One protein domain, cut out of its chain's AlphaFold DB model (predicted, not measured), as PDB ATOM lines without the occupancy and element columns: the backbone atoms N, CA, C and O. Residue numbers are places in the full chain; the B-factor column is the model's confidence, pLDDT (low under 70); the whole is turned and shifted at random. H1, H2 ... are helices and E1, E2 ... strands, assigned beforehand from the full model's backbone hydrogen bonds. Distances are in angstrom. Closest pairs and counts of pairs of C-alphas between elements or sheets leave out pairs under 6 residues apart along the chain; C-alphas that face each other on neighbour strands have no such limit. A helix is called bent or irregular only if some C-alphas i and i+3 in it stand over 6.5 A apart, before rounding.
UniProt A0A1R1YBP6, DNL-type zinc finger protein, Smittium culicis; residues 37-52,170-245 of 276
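This is residues 37 to 52 and 170 to 245 of the 276 residues of the protein "DNL-type zinc finger protein" of Smittium culicis (UniProt A0A1R1YBP6). Two antiparallel hairpins, E1 with E2 and E3 with E4, make the main part, joined at one end by the short helix H3; E3 and E4 are in the middle, and the short helix H4 packs on E4. At the far ends are the short helix H2, just before E1, and the first printed stretch with H1, away from the hairpins. The printed part has 92 residues, with four named helices and four named strands in the order H1, H2, E1, E2, H3, E3, E4, H4; the class is mixed, helices and strands. The whole is compact, with a radius of gyration of the C-alphas of 13.8 A, and spans 39 by 32 by 27 A.

E1, residues 176 to 182, and E2, residues 189 to 195, form a hairpin, antiparallel at 156 degrees; N 179 and O 192 are 2.9 A apart, within hydrogen-bond range. E3, residues 203 to 207, and E4, residues 214 to 219, form the second hairpin, antiparallel at 162 degrees, with N 206 and O 215 at 2.9 A, within hydrogen-bond range. The closest C-alphas of E2 and E3 are those of Lys 192 and Ile 206, 7.7 A apart. H3, residues 196 to 201, follows E2 by a tight link; its closest C-alpha pair with E1 is Arg 176 and Lys 196, 5.0 A, and with E4 Tyr 199 and Ala 218, 5.8 A. Residues 218 to 219 of E4 pair antiparallel with residues 229 to 230. The closest C-alphas of E4 and H4, residues 231 to 236, are those of Phe 217 and Ile 231, 5.2 A apart. H2, residues 170 to 174, is only just apart from H3, at 8.1 A. H1, residues 41 to 44, is apart from the other named elements. Every O i to N i+4 pair is within hydrogen-bond range in H2, H3 and H4; H1 is too short for such a pair, and its one O i to N i+3 pair is not within range.

E1 begins at C-alpha 176 (277.665, 312.913, 337.002); E1 and E2 each measure 19.7 A from first to last C-alpha. E3 and E4 each measure 13.4 A. H3 measures 8.5 A, H2 6.3 A, and H4 8.3 A, ending at C-alpha 236 (275.551, 290.776, 331.445). H1 begins at C-alpha 41 (298.292, 305.066, 317.722) and is only just irregular: C-alphas 41 and 44 are 6.8 A apart.

The two C-alphas farthest apart are those of Asn 44 and Lys 170, 40.8 A. Residues 53 to 169 are not printed, and C-alphas 52 and 170 are 39.3 A apart across this cut. The link from E4 to H4, with 11 residues, is long. The mean pLDDT of the printed part is 75.9; residues 37 to 52, 170 to 174 and 245 are under 70.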
ATOM      1  N   CYS A  37     291.949 311.122 314.300       41.66
ATOM      2  CA  CYS A  37     293.370 311.418 314.556       41.66
ATOM      3  C   CYS A  37     294.123 310.310 315.319       41.66
ATOM      4  O   CYS A  37     295.348 310.271 315.285       41.66
ATOM      5  N   THR A  38     293.413 309.405 316.002       48.88
ATOM      6  CA  THR A  38     294.010 308.449 316.957       48.88
ATOM      7  C   THR A  38     293.899 306.969 316.575       48.88
ATOM      8  O   THR A  38     294.593 306.149 317.177       48.88
ATOM      9  N   LYS A  39     293.130 306.592 315.534       42.56
ATOM     10  CA  LYS A  39     292.944 305.178 315.102       42.56
ATOM     11  C   LYS A  39     294.218 304.502 314.531       42.56
ATOM     12  O   LYS A  39     294.169 303.353 314.091       42.56
ATOM     13  N   ILE A  40     295.356 305.200 314.524       40.12
ATOM     14  CA  ILE A  40     296.683 304.636 314.226       40.12
ATOM     15  C   ILE A  40     297.417 304.310 315.537       40.12
ATOM     16  O   ILE A  40     297.724 303.148 315.770       40.12
ATOM     17  N   HIS A  41     297.595 305.283 316.442       41.34
ATOM     18  CA  HIS A  41     298.292 305.066 317.722       41.34
ATOM     19  C   HIS A  41     297.631 304.018 318.632       41.34
ATOM     20  O   HIS A  41     298.332 303.248 319.282       41.34
ATOM     21  N   PHE A  42     296.297 303.957 318.677       41.28
ATOM     22  CA  PHE A  42     295.601 303.082 319.630       41.28
ATOM     23  C   PHE A  42     295.455 301.623 319.165       41.28
ATOM     24  O   PHE A  42     295.143 300.762 319.981       41.28
ATOM     25  N   ARG A  43     295.751 301.303 317.894       40.72
ATOM     26  CA  ARG A  43     295.631 299.930 317.355       40.72
ATOM     27  C   ARG A  43     296.556 298.907 318.018       40.72
ATOM     28  O   ARG A  43     296.238 297.723 318.005       40.72
ATOM     29  N   ASN A  44     297.669 299.353 318.600       35.03
ATOM     30  CA  ASN A  44     298.613 298.476 319.296       35.03
ATOM     31  C   ASN A  44     298.268 298.264 320.783       35.03
ATOM     32  O   ASN A  44     298.880 297.413 321.430       35.03
ATOM     33  N   LEU A  45     297.262 298.965 321.329       41.25
ATOM     34  CA  LEU A  45     296.714 298.633 322.643       41.25
ATOM     35  C   LEU A  45     295.797 297.410 322.517       41.25
ATOM     36  O   LEU A  45     294.586 297.533 322.338       41.25
ATOM     37  N   LYS A  46     296.394 296.220 322.640       31.03
ATOM     38  CA  LYS A  46     295.688 294.946 322.838       31.03
ATOM     39  C   LYS A  46     294.866 294.991 324.132       31.03
ATOM     40  O   LYS A  46     295.332 294.587 325.194       31.03
ATOM     41  N   TYR A  47     293.647 295.508 324.037       37.56
ATOM     42  CA  TYR A  47     292.675 295.498 325.122       37.56
ATOM     43  C   TYR A  47     292.159 294.076 325.340       37.56
ATOM     44  O   TYR A  47     291.525 293.497 324.457       37.56
ATOM     45  N   THR A  48     292.394 293.527 326.530       33.72
ATOM     46  CA  THR A  48     291.653 292.362 327.004       33.72
ATOM     47  C   THR A  48     290.544 292.833 327.939       33.72
ATOM     48  O   THR A  48     290.784 293.540 328.920       33.72
ATOM     49  N   SER A  49     289.309 292.410 327.673       40.84
ATOM     50  CA  SER A  49     288.180 292.562 328.598       40.84
ATOM     51  C   SER A  49     288.279 291.536 329.737       40.84
ATOM     52  O   SER A  49     287.350 290.770 329.971       40.84
ATOM     53  N   SER A  50     289.440 291.469 330.404       38.44
ATOM     54  CA  SER A  50     289.783 290.439 331.394       38.44
ATOM     55  C   SER A  50     289.100 290.671 332.743       38.44
ATOM     56  O   SER A  50     289.755 290.873 333.766       38.44
ATOM     57  N   PHE A  51     287.777 290.531 332.780       47.28
ATOM     58  CA  PHE A  51     287.120 289.961 333.954       47.28
ATOM     59  C   PHE A  51     287.380 288.436 333.919       47.28
ATOM     60  O   PHE A  51     286.478 287.654 333.636       47.28
ATOM     61  N   ASN A  52     288.645 288.048 334.160       35.44
ATOM     62  CA  ASN A  52     289.272 286.746 333.848       35.44
ATOM     63  C   ASN A  52     289.315 286.393 332.335       35.44
ATOM     64  O   ASN A  52     288.467 286.819 331.564       35.44
ATOM     65  N   LYS A 170     272.996 322.602 339.884       56.47
ATOM     66  CA  LYS A 170     272.027 321.482 339.901       56.47
ATOM     67  C   LYS A 170     272.221 320.572 338.680       56.47
ATOM     68  O   LYS A 170     272.385 319.363 338.832       56.47
ATOM     69  N   SER A 171     272.301 321.155 337.485       57.84
ATOM     70  CA  SER A 171     272.564 320.414 336.245       57.84
ATOM     71  C   SER A 171     273.952 319.764 336.227       57.84
ATOM     72  O   SER A 171     274.061 318.591 335.880       57.84
ATOM     73  N   ALA A 172     275.004 320.465 336.669       56.66
ATOM     74  CA  ALA A 172     276.362 319.914 336.715       56.66
ATOM     75  C   ALA A 172     276.529 318.735 337.697       56.66
ATOM     76  O   ALA A 172     277.370 317.865 337.458       56.66
ATOM     77  N   VAL A 173     275.730 318.674 338.771       59.00
ATOM     78  CA  VAL A 173     275.643 317.500 339.659       59.00
ATOM     79  C   VAL A 173     274.894 316.356 338.961       59.00
ATOM     80  O   VAL A 173     275.416 315.245 338.889       59.00
ATOM     81  N   ASN A 174     273.736 316.638 338.350       62.94
ATOM     82  CA  ASN A 174     272.915 315.657 337.615       62.94
ATOM     83  C   ASN A 174     273.594 315.051 336.364       62.94
ATOM     84  O   ASN A 174     273.153 314.011 335.855       62.94
ATOM     85  N   ASP A 175     274.661 315.683 335.867       75.50
ATOM     86  CA  ASP A 175     275.507 315.221 334.757       75.50
ATOM     87  C   ASP A 175     276.663 314.295 335.192       75.50
ATOM     88  O   ASP A 175     277.553 313.962 334.388       75.50
ATOM     89  N   ARG A 176     276.665 313.837 336.450       79.75
ATOM     90  CA  ARG A 176     277.665 312.913 337.002       79.75
ATOM     91  C   ARG A 176     277.040 311.716 337.717       79.75
ATOM     92  O   ARG A 176     275.920 311.770 338.202       79.75
ATOM     93  N   PHE A 177     277.812 310.636 337.788       80.12
ATOM     94  CA  PHE A 177     277.504 309.421 338.538       80.12
ATOM     95  C   PHE A 177     278.689 309.062 339.438       80.12
ATOM     96  O   PHE A 177     279.845 309.212 339.027       80.12
ATOM     97  N   LEU A 178     278.427 308.534 340.633       82.38
ATOM     98  CA  LEU A 178     279.442 307.799 341.384       82.38
ATOM     99  C   LEU A 178     279.476 306.352 340.885       82.38
ATOM    100  O   LEU A 178     278.437 305.713 340.754       82.38
ATOM    101  N   VAL A 179     280.670 305.833 340.607       85.56
ATOM    102  CA  VAL A 179     280.869 304.439 340.199       85.56
ATOM    103  C   VAL A 179     281.740 303.748 341.240       85.56
ATOM    104  O   VAL A 179     282.946 303.999 341.315       85.56
ATOM    105  N   GLY A 180     281.118 302.899 342.058       86.62
ATOM    106  CA  GLY A 180     281.803 301.970 342.956       86.62
ATOM    107  C   GLY A 180     282.142 300.669 342.233       86.62
ATOM    108  O   GLY A 180     281.277 300.081 341.592       86.62
ATOM    109  N   PHE A 181     283.390 300.208 342.322       86.69
ATOM    110  CA  PHE A 181     283.812 298.944 341.716       86.69
ATOM    111  C   PHE A 181     284.961 298.276 342.469       86.69
ATOM    112  O   PHE A 181     285.775 298.941 343.113       86.69
ATOM    113  N   THR A 182     285.065 296.957 342.323       88.69
ATOM    114  CA  THR A 182     286.197 296.161 342.811       88.69
ATOM    115  C   THR A 182     287.116 295.815 341.644       88.69
ATOM    116  O   THR A 182     286.683 295.257 340.636       88.69
ATOM    117  N   CYS A 183     288.400 296.152 341.753       89.62
ATOM    118  CA  CYS A 183     289.376 295.842 340.714       89.62
ATOM    119  C   CYS A 183     289.739 294.347 340.734       89.62
ATOM    120  O   CYS A 183     290.493 293.929 341.607       89.62
ATOM    121  N   LYS A 184     289.308 293.554 339.739       85.12
ATOM    122  CA  LYS A 184     289.639 292.109 339.632       85.12
ATOM    123  C   LYS A 184     291.150 291.793 339.445       85.12
ATOM    124  O   LYS A 184     291.506 290.630 339.299       85.12
ATOM    125  N   VAL A 185     292.046 292.795 339.453       89.31
ATOM    126  CA  VAL A 185     293.522 292.626 339.401       89.31
ATOM    127  C   VAL A 185     294.179 292.707 340.787       89.31
ATOM    128  O   VAL A 185     295.160 292.014 341.031       89.31
ATOM    129  N   CYS A 186     293.669 293.545 341.697       90.12
ATOM    130  CA  CYS A 186     294.243 293.746 343.041       90.12
ATOM    131  C   CYS A 186     293.210 293.678 344.180       90.12
ATOM    132  O   CYS A 186     293.533 293.973 345.325       90.12
ATOM    133  N   ASN A 187     291.961 293.332 343.863       89.69
ATOM    134  CA  ASN A 187     290.801 293.197 344.750       89.69
ATOM    135  C   ASN A 187     290.431 294.433 345.598       89.69
ATOM    136  O   ASN A 187     289.500 294.373 346.398       89.69
ATOM    137  N   CYS A 188     291.069 295.584 345.378       85.69
ATOM    138  CA  CYS A 188     290.675 296.850 345.997       85.69
ATOM    139  C   CYS A 188     289.295 297.305 345.484       85.69
ATOM    140  O   CYS A 188     289.115 297.490 344.273       85.69
ATOM    141  N   ARG A 189     288.344 297.534 346.401       87.56
ATOM    142  CA  ARG A 189     287.098 298.277 346.140       87.56
ATOM    143  C   ARG A 189     287.383 299.778 346.214       87.56
ATOM    144  O   ARG A 189     288.085 300.227 347.113       87.56
ATOM    145  N   GLN A 190     286.868 300.541 345.258       84.69
ATOM    146  CA  GLN A 190     287.094 301.982 345.136       84.69
ATOM    147  C   GLN A 190     285.901 302.665 344.458       84.69
ATOM    148  O   GLN A 190     285.178 302.036 343.685       84.69
ATOM    149  N   TYR A 191     285.729 303.961 344.710       85.56
ATOM    150  CA  TYR A 191     284.639 304.769 344.161       85.56
ATOM    151  C   TYR A 191     285.206 305.957 343.386       85.56
ATOM    152  O   TYR A 191     286.128 306.623 343.859       85.56
ATOM    153  N   LYS A 192     284.694 306.219 342.178       86.88
ATOM    154  CA  LYS A 192     285.187 307.290 341.291       86.88
ATOM    155  C   LYS A 192     284.021 307.988 340.579       86.88
ATOM    156  O   LYS A 192     283.105 307.333 340.093       86.88
ATOM    157  N   THR A 193     284.056 309.320 340.493       85.75
ATOM    158  CA  THR A 193     282.957 310.125 339.921       85.75
ATOM    159  C   THR A 193     283.107 310.320 338.406       85.75
ATOM    160  O   THR A 193     283.958 311.090 337.952       85.75
ATOM    161  N   VAL A 194     282.245 309.689 337.611       87.06
ATOM    162  CA  VAL A 194     282.227 309.729 336.134       87.06
ATOM    163  C   VAL A 194     281.202 310.764 335.641       87.06
ATOM    164  O   VAL A 194     280.269 311.095 336.365       87.06
ATOM    165  N   SER A 195     281.349 311.305 334.424       88.50
ATOM    166  CA  SER A 195     280.278 312.096 333.790       88.50
ATOM    167  C   SER A 195     279.312 311.203 333.004       88.50
ATOM    168  O   SER A 195     279.734 310.397 332.174       88.50
ATOM    169  N   LYS A 196     278.012 311.423 333.210       87.12
ATOM    170  CA  LYS A 196     276.882 310.791 332.516       87.12
ATOM    171  C   LYS A 196     277.004 310.892 330.995       87.12
ATOM    172  O   LYS A 196     276.908 309.887 330.292       87.12
ATOM    173  N   ARG A 197     277.337 312.082 330.484       88.94
ATOM    174  CA  ARG A 197     277.575 312.322 329.050       88.94
ATOM    175  C   ARG A 197     278.771 311.529 328.509       88.94
ATOM    176  O   ARG A 197     278.702 311.020 327.392       88.94
ATOM    177  N   ALA A 198     279.850 311.403 329.285       88.50
ATOM    178  CA  ALA A 198     281.025 310.625 328.886       88.50
ATOM    179  C   ALA A 198     280.741 309.111 328.872       88.50
ATOM    180  O   ALA A 198     281.182 308.424 327.954       88.50
ATOM    181  N   TYR A 199     279.962 308.610 329.836       89.94
ATOM    182  CA  TYR A 199     279.548 307.207 329.908       89.94
ATOM    183  C   TYR A 199     278.579 306.809 328.779       89.94
ATOM    184  O   TYR A 199     278.751 305.751 328.183       89.94
ATOM    185  N   ASN A 200     277.626 307.678 328.417       89.00
ATOM    186  CA  ASN A 200     276.617 307.389 327.386       89.00
ATOM    187  C   ASN A 200     277.095 307.611 325.936       89.00
ATOM    188  O   ASN A 200     276.553 307.010 325.008       89.00
ATOM    189  N   HIS A 201     278.057 308.515 325.708       88.44
ATOM    190  CA  HIS A 201     278.429 308.965 324.354       88.44
ATOM    191  C   HIS A 201     279.939 308.960 324.068       88.44
ATOM    192  O   HIS A 201     280.348 309.289 322.954       88.44
ATOM    193  N   GLY A 202     280.773 308.619 325.051       88.50
ATOM    194  CA  GLY A 202     282.230 308.668 324.950       88.50
ATOM    195  C   GLY A 202     282.912 307.331 325.239       88.50
ATOM    196  O   GLY A 202     282.308 306.259 325.138       88.50
ATOM    197  N   VAL A 203     284.191 307.433 325.606       89.81
ATOM    198  CA  VAL A 203     284.998 306.354 326.188       89.81
ATOM    199  C   VAL A 203     285.336 306.743 327.628       89.81
ATOM    200  O   VAL A 203     285.751 307.878 327.871       89.81
ATOM    201  N   VAL A 204     285.184 305.821 328.581       90.69
ATOM    202  CA  VAL A 204     285.491 306.046 330.004       90.69
ATOM    203  C   VAL A 204     286.567 305.072 330.470       90.69
ATOM    204  O   VAL A 204     286.350 303.861 330.502       90.69
ATOM    205  N   LEU A 205     287.715 305.621 330.875       91.25
ATOM    206  CA  LEU A 205     288.860 304.897 331.430       91.25
ATOM    207  C   LEU A 205     289.153 305.397 332.850       91.25
ATOM    208  O   LEU A 205     289.487 306.566 333.039       91.25
ATOM    209  N   ILE A 206     289.067 304.512 333.844       90.25
ATOM    210  CA  ILE A 206     289.240 304.846 335.265       90.25
ATOM    211  C   ILE A 206     290.567 304.276 335.776       90.25
ATOM    212  O   ILE A 206     290.793 303.070 335.680       90.25
ATOM    213  N   LYS A 207     291.450 305.118 336.336       91.31
ATOM    214  CA  LYS A 207     292.666 304.645 337.027       91.31
ATOM    215  C   LYS A 207     292.271 303.982 338.353       91.31
ATOM    216  O   LYS A 207     291.527 304.581 339.130       91.31
ATOM    217  N   CYS A 208     292.771 302.774 338.602       90.56
ATOM    218  CA  CYS A 208     292.709 302.137 339.915       90.56
ATOM    219  C   CYS A 208     293.858 302.628 340.798       90.56
ATOM    220  O   CYS A 208     294.993 302.702 340.333       90.56
ATOM    221  N   ASP A 209     293.592 302.911 342.071       91.06
ATOM    222  CA  ASP A 209     294.637 303.400 342.980       91.06
ATOM    223  C   ASP A 209     295.591 302.274 343.417       91.06
ATOM    224  O   ASP A 209     296.798 302.489 343.491       91.06
ATOM    225  N   GLY A 210     295.073 301.053 343.615       90.38
ATOM    226  CA  GLY A 210     295.849 299.889 344.063       90.38
ATOM    227  C   GLY A 210     296.815 299.321 343.015       90.38
ATOM    228  O   GLY A 210     298.000 299.174 343.290       90.38
ATOM    229  N   CYS A 211     296.340 299.016 341.800       89.88
ATOM    230  CA  CYS A 211     297.188 298.450 340.735       89.88
ATOM    231  C   CYS A 211     297.684 299.476 339.703       89.88
ATOM    232  O   CYS A 211     298.345 299.098 338.741       89.88
ATOM    233  N   GLN A 212     297.328 300.756 339.857       90.31
ATOM    234  CA  GLN A 212     297.664 301.887 338.972       90.31
ATOM    235  C   GLN A 212     297.225 301.788 337.494       90.31
ATOM    236  O   GLN A 212     297.306 302.782 336.768       90.31
ATOM    237  N   ASN A 213     296.700 300.642 337.055       89.06
ATOM    238  CA  ASN A 213     296.172 300.416 335.712       89.06
ATOM    239  C   ASN A 213     294.893 301.229 335.436       89.06
ATOM    240  O   ASN A 213     294.194 301.676 336.349       89.06
ATOM    241  N   ARG A 214     294.563 301.393 334.147       90.62
ATOM    242  CA  ARG A 214     293.318 302.024 333.683       90.62
ATOM    243  C   ARG A 214     292.321 300.955 333.234       90.62
ATOM    244  O   ARG A 214     292.613 300.184 332.327       90.62
ATOM    245  N   HIS A 215     291.142 300.939 333.846       88.69
ATOM    246  CA  HIS A 215     290.047 300.019 333.539       88.69
ATOM    247  C   HIS A 215     289.027 300.690 332.615       88.69
ATOM    248  O   HIS A 215     288.695 301.859 332.817       88.69
ATOM    249  N   LEU A 216     288.525 299.962 331.615       89.69
ATOM    250  CA  LEU A 216     287.478 300.441 330.708       89.69
ATOM    251  C   LEU A 216     286.092 300.254 331.341       89.69
ATOM    252  O   LEU A 216     285.791 299.171 331.829       89.69
ATOM    253  N   PHE A 217     285.264 301.299 331.294       88.19
ATOM    254  CA  PHE A 217     283.879 301.298 331.794       88.19
ATOM    255  C   PHE A 217     282.835 301.515 330.695       88.19
ATOM    256  O   PHE A 217     281.706 301.050 330.817       88.19
ATOM    257  N   ALA A 218     283.209 302.215 329.626       90.19
ATOM    258  CA  ALA A 218     282.395 302.367 328.427       90.19
ATOM    259  C   ALA A 218     283.295 302.650 327.218       90.19
ATOM    260  O   ALA A 218     284.279 303.383 327.342       90.19
ATOM    261  N   ASP A 219     282.926 302.119 326.057       89.62
ATOM    262  CA  ASP A 219     283.396 302.529 324.736       89.62
ATOM    263  C   ASP A 219     282.197 302.580 323.778       89.62
ATOM    264  O   ASP A 219     281.769 301.576 323.210       89.62
ATOM    265  N   ASN A 220     281.644 303.781 323.593       88.06
ATOM    266  CA  ASN A 220     280.569 304.038 322.631       88.06
ATOM    267  C   ASN A 220     281.094 304.496 321.261       88.06
ATOM    268  O   ASN A 220     280.305 304.739 320.344       88.06
ATOM    269  N   LEU A 221     282.413 304.673 321.131       86.62
ATOM    270  CA  LEU A 221     283.071 305.272 319.971       86.62
ATOM    271  C   LEU A 221     283.779 304.236 319.093       86.62
ATOM    272  O   LEU A 221     284.100 304.555 317.945       86.62
ATOM    273  N   GLY A 222     283.983 303.016 319.584       84.50
ATOM    274  CA  GLY A 222     284.625 301.913 318.881       84.50
ATOM    275  C   GLY A 222     286.120 302.163 318.695       84.50
ATOM    276  O   GLY A 222     286.587 302.392 317.571       84.50
ATOM    277  N   TRP A 223     286.850 302.211 319.811       82.06
ATOM    278  CA  TRP A 223     288.316 302.200 319.859       82.06
ATOM    279  C   TRP A 223     288.864 300.807 320.186       82.06
ATOM    280  O   TRP A 223     289.897 300.437 319.632       82.06
ATOM    281  N   PHE A 224     288.191 300.056 321.066       79.69
ATOM    282  CA  PHE A 224     288.667 298.771 321.598       79.69
ATOM    283  C   PHE A 224     287.946 297.544 321.018       79.69
ATOM    284  O   PHE A 224     288.555 296.482 320.899       79.69
ATOM    285  N   ARG A 225     286.677 297.684 320.614       76.56
ATOM    286  CA  ARG A 225     285.956 296.759 319.716       76.56
ATOM    287  C   ARG A 225     285.226 297.590 318.646       76.56
ATOM    288  O   ARG A 225     285.093 298.802 318.799       76.56
ATOM    289  N   ASP A 226     284.768 296.974 317.556       80.31
ATOM    290  CA  ASP A 226     284.000 297.691 316.517       80.31
ATOM    291  C   ASP A 226     282.514 297.897 316.890       80.31
ATOM    292  O   ASP A 226     281.846 298.757 316.312       80.31
ATOM    293  N   SER A 227     282.006 297.165 317.889       82.56
ATOM    294  CA  SER A 227     280.711 297.415 318.537       82.56
ATOM    295  C   SER A 227     280.829 298.450 319.661       82.56
ATOM    296  O   SER A 227     281.906 298.661 320.219       82.56
ATOM    297  N   LYS A 228     279.698 299.048 320.061       83.94
ATOM    298  CA  LYS A 228     279.605 299.710 321.372       83.94
ATOM    299  C   LYS A 228     279.749 298.671 322.488       83.94
ATOM    300  O   LYS A 228     279.344 297.524 322.296       83.94
ATOM    301  N   LEU A 229     280.281 299.088 323.634       82.81
ATOM    302  CA  LEU A 229     280.296 298.321 324.881       82.81
ATOM    303  C   LEU A 229     280.128 299.246 326.087       82.81
ATOM    304  O   LEU A 229     280.845 300.238 326.218       82.81
ATOM    305  N   THR A 230     279.258 298.871 327.015       85.50
ATOM    306  CA  THR A 230     279.191 299.430 328.370       85.50
ATOM    307  C   THR A 230     279.543 298.356 329.402       85.50
ATOM    308  O   THR A 230     279.538 297.161 329.097       85.50
ATOM    309  N   ILE A 231     279.844 298.748 330.644       82.25
ATOM    310  CA  ILE A 231     280.067 297.772 331.723       82.25
ATOM    311  C   ILE A 231     278.805 296.952 332.045       82.25
ATOM    312  O   ILE A 231     278.913 295.836 332.539       82.25
ATOM    313  N   GLU A 232     277.617 297.455 331.698       83.88
ATOM    314  CA  GLU A 232     276.351 296.722 331.810       83.88
ATOM    315  C   GLU A 232     276.293 295.553 330.824       83.88
ATOM    316  O   GLU A 232     275.931 294.445 331.216       83.88
ATOM    317  N   ASP A 233     276.715 295.773 329.574       82.94
ATOM    318  CA  ASP A 233     276.834 294.711 328.570       82.94
ATOM    319  C   ASP A 233     277.889 293.682 329.000       82.94
ATOM    320  O   ASP A 233     277.625 292.483 328.985       82.94
ATOM    321  N   LEU A 234     279.059 294.151 329.453       81.50
ATOM    322  CA  LEU A 234     280.171 293.294 329.885       81.50
ATOM    323  C   LEU A 234     279.832 292.441 331.116       81.50
ATOM    324  O   LEU A 234     280.246 291.288 331.186       81.50
ATOM    325  N   MET A 235     279.092 292.978 332.089       80.50
ATOM    326  CA  MET A 235     278.657 292.200 333.254       80.50
ATOM    327  C   MET A 235     277.514 291.244 332.888       80.50
ATOM    328  O   MET A 235     277.535 290.088 333.312       80.50
ATOM    329  N   LYS A 236     276.600 291.650 331.995       83.69
ATOM    330  CA  LYS A 236     275.551 290.776 331.445       83.69
ATOM    331  C   LYS A 236     276.118 289.610 330.623       83.69
ATOM    332  O   LYS A 236     275.607 288.502 330.758       83.69
ATOM    333  N   GLU A 237     277.188 289.820 329.844       81.75
ATOM    334  CA  GLU A 237     277.966 288.753 329.176       81.75
ATOM    335  C   GLU A 237     278.495 287.702 330.179       81.75
ATOM    336  O   GLU A 237     278.740 286.561 329.794       81.75
ATOM    337  N   GLN A 238     278.645 288.059 331.462       78.75
ATOM    338  CA  GLN A 238     279.148 287.191 332.535       78.75
ATOM    339  C   GLN A 238     278.082 286.733 333.548       78.75
ATOM    340  O   GLN A 238     278.410 286.023 334.496       78.75
ATOM    341  N   GLY A 239     276.815 287.125 333.374       80.38
ATOM    342  CA  GLY A 239     275.739 286.840 334.332       80.38
ATOM    343  C   GLY A 239     275.771 287.679 335.621       80.38
ATOM    344  O   GLY A 239     274.962 287.443 336.516       80.38
ATOM    345  N   GLU A 240     276.661 288.670 335.727       79.62
ATOM    346  CA  GLU A 240     276.678 289.647 336.823       79.62
ATOM    347  C   GLU A 240     275.699 290.804 336.510       79.62
ATOM    348  O   GLU A 240     275.614 291.277 335.377       79.62
ATOM    349  N   VAL A 241     274.954 291.299 337.508       76.94
ATOM    350  CA  VAL A 241     273.969 292.386 337.318       76.94
ATOM    351  C   VAL A 241     274.484 293.697 337.912       76.94
ATOM    352  O   VAL A 241     274.767 293.780 339.106       76.94
ATOM    353  N   VAL A 242     274.550 294.752 337.093       79.31
ATOM    354  CA  VAL A 242     274.838 296.119 337.560       79.31
ATOM    355  C   VAL A 242     273.625 296.671 338.310       79.31
ATOM    356  O   VAL A 242     272.586 296.940 337.707       79.31
ATOM    357  N   LYS A 243     273.762 296.902 339.621       78.38
ATOM    358  CA  LYS A 243     272.796 297.713 340.376       78.38
ATOM    359  C   LYS A 243     272.924 299.187 339.979       78.38
ATOM    360  O   LYS A 243     274.021 299.740 340.007       78.38
ATOM    361  N   LYS A 244     271.794 299.822 339.658       72.88
ATOM    362  CA  LYS A 244     271.666 301.270 339.426       72.88
ATOM    363  C   LYS A 244     270.686 301.893 340.425       72.88
ATOM    364  O   LYS A 244     269.624 302.366 340.031       72.88
ATOM    365  N   SER A 245     271.018 301.862 341.711       63.34
ATOM    366  CA  SER A 245     270.374 302.738 342.695       63.34
ATOM    367  C   SER A 245     270.904 304.166 342.513       63.34
ATOM    368  O   SER A 245     272.096 304.353 342.264       63.34
TER     369      SER A 245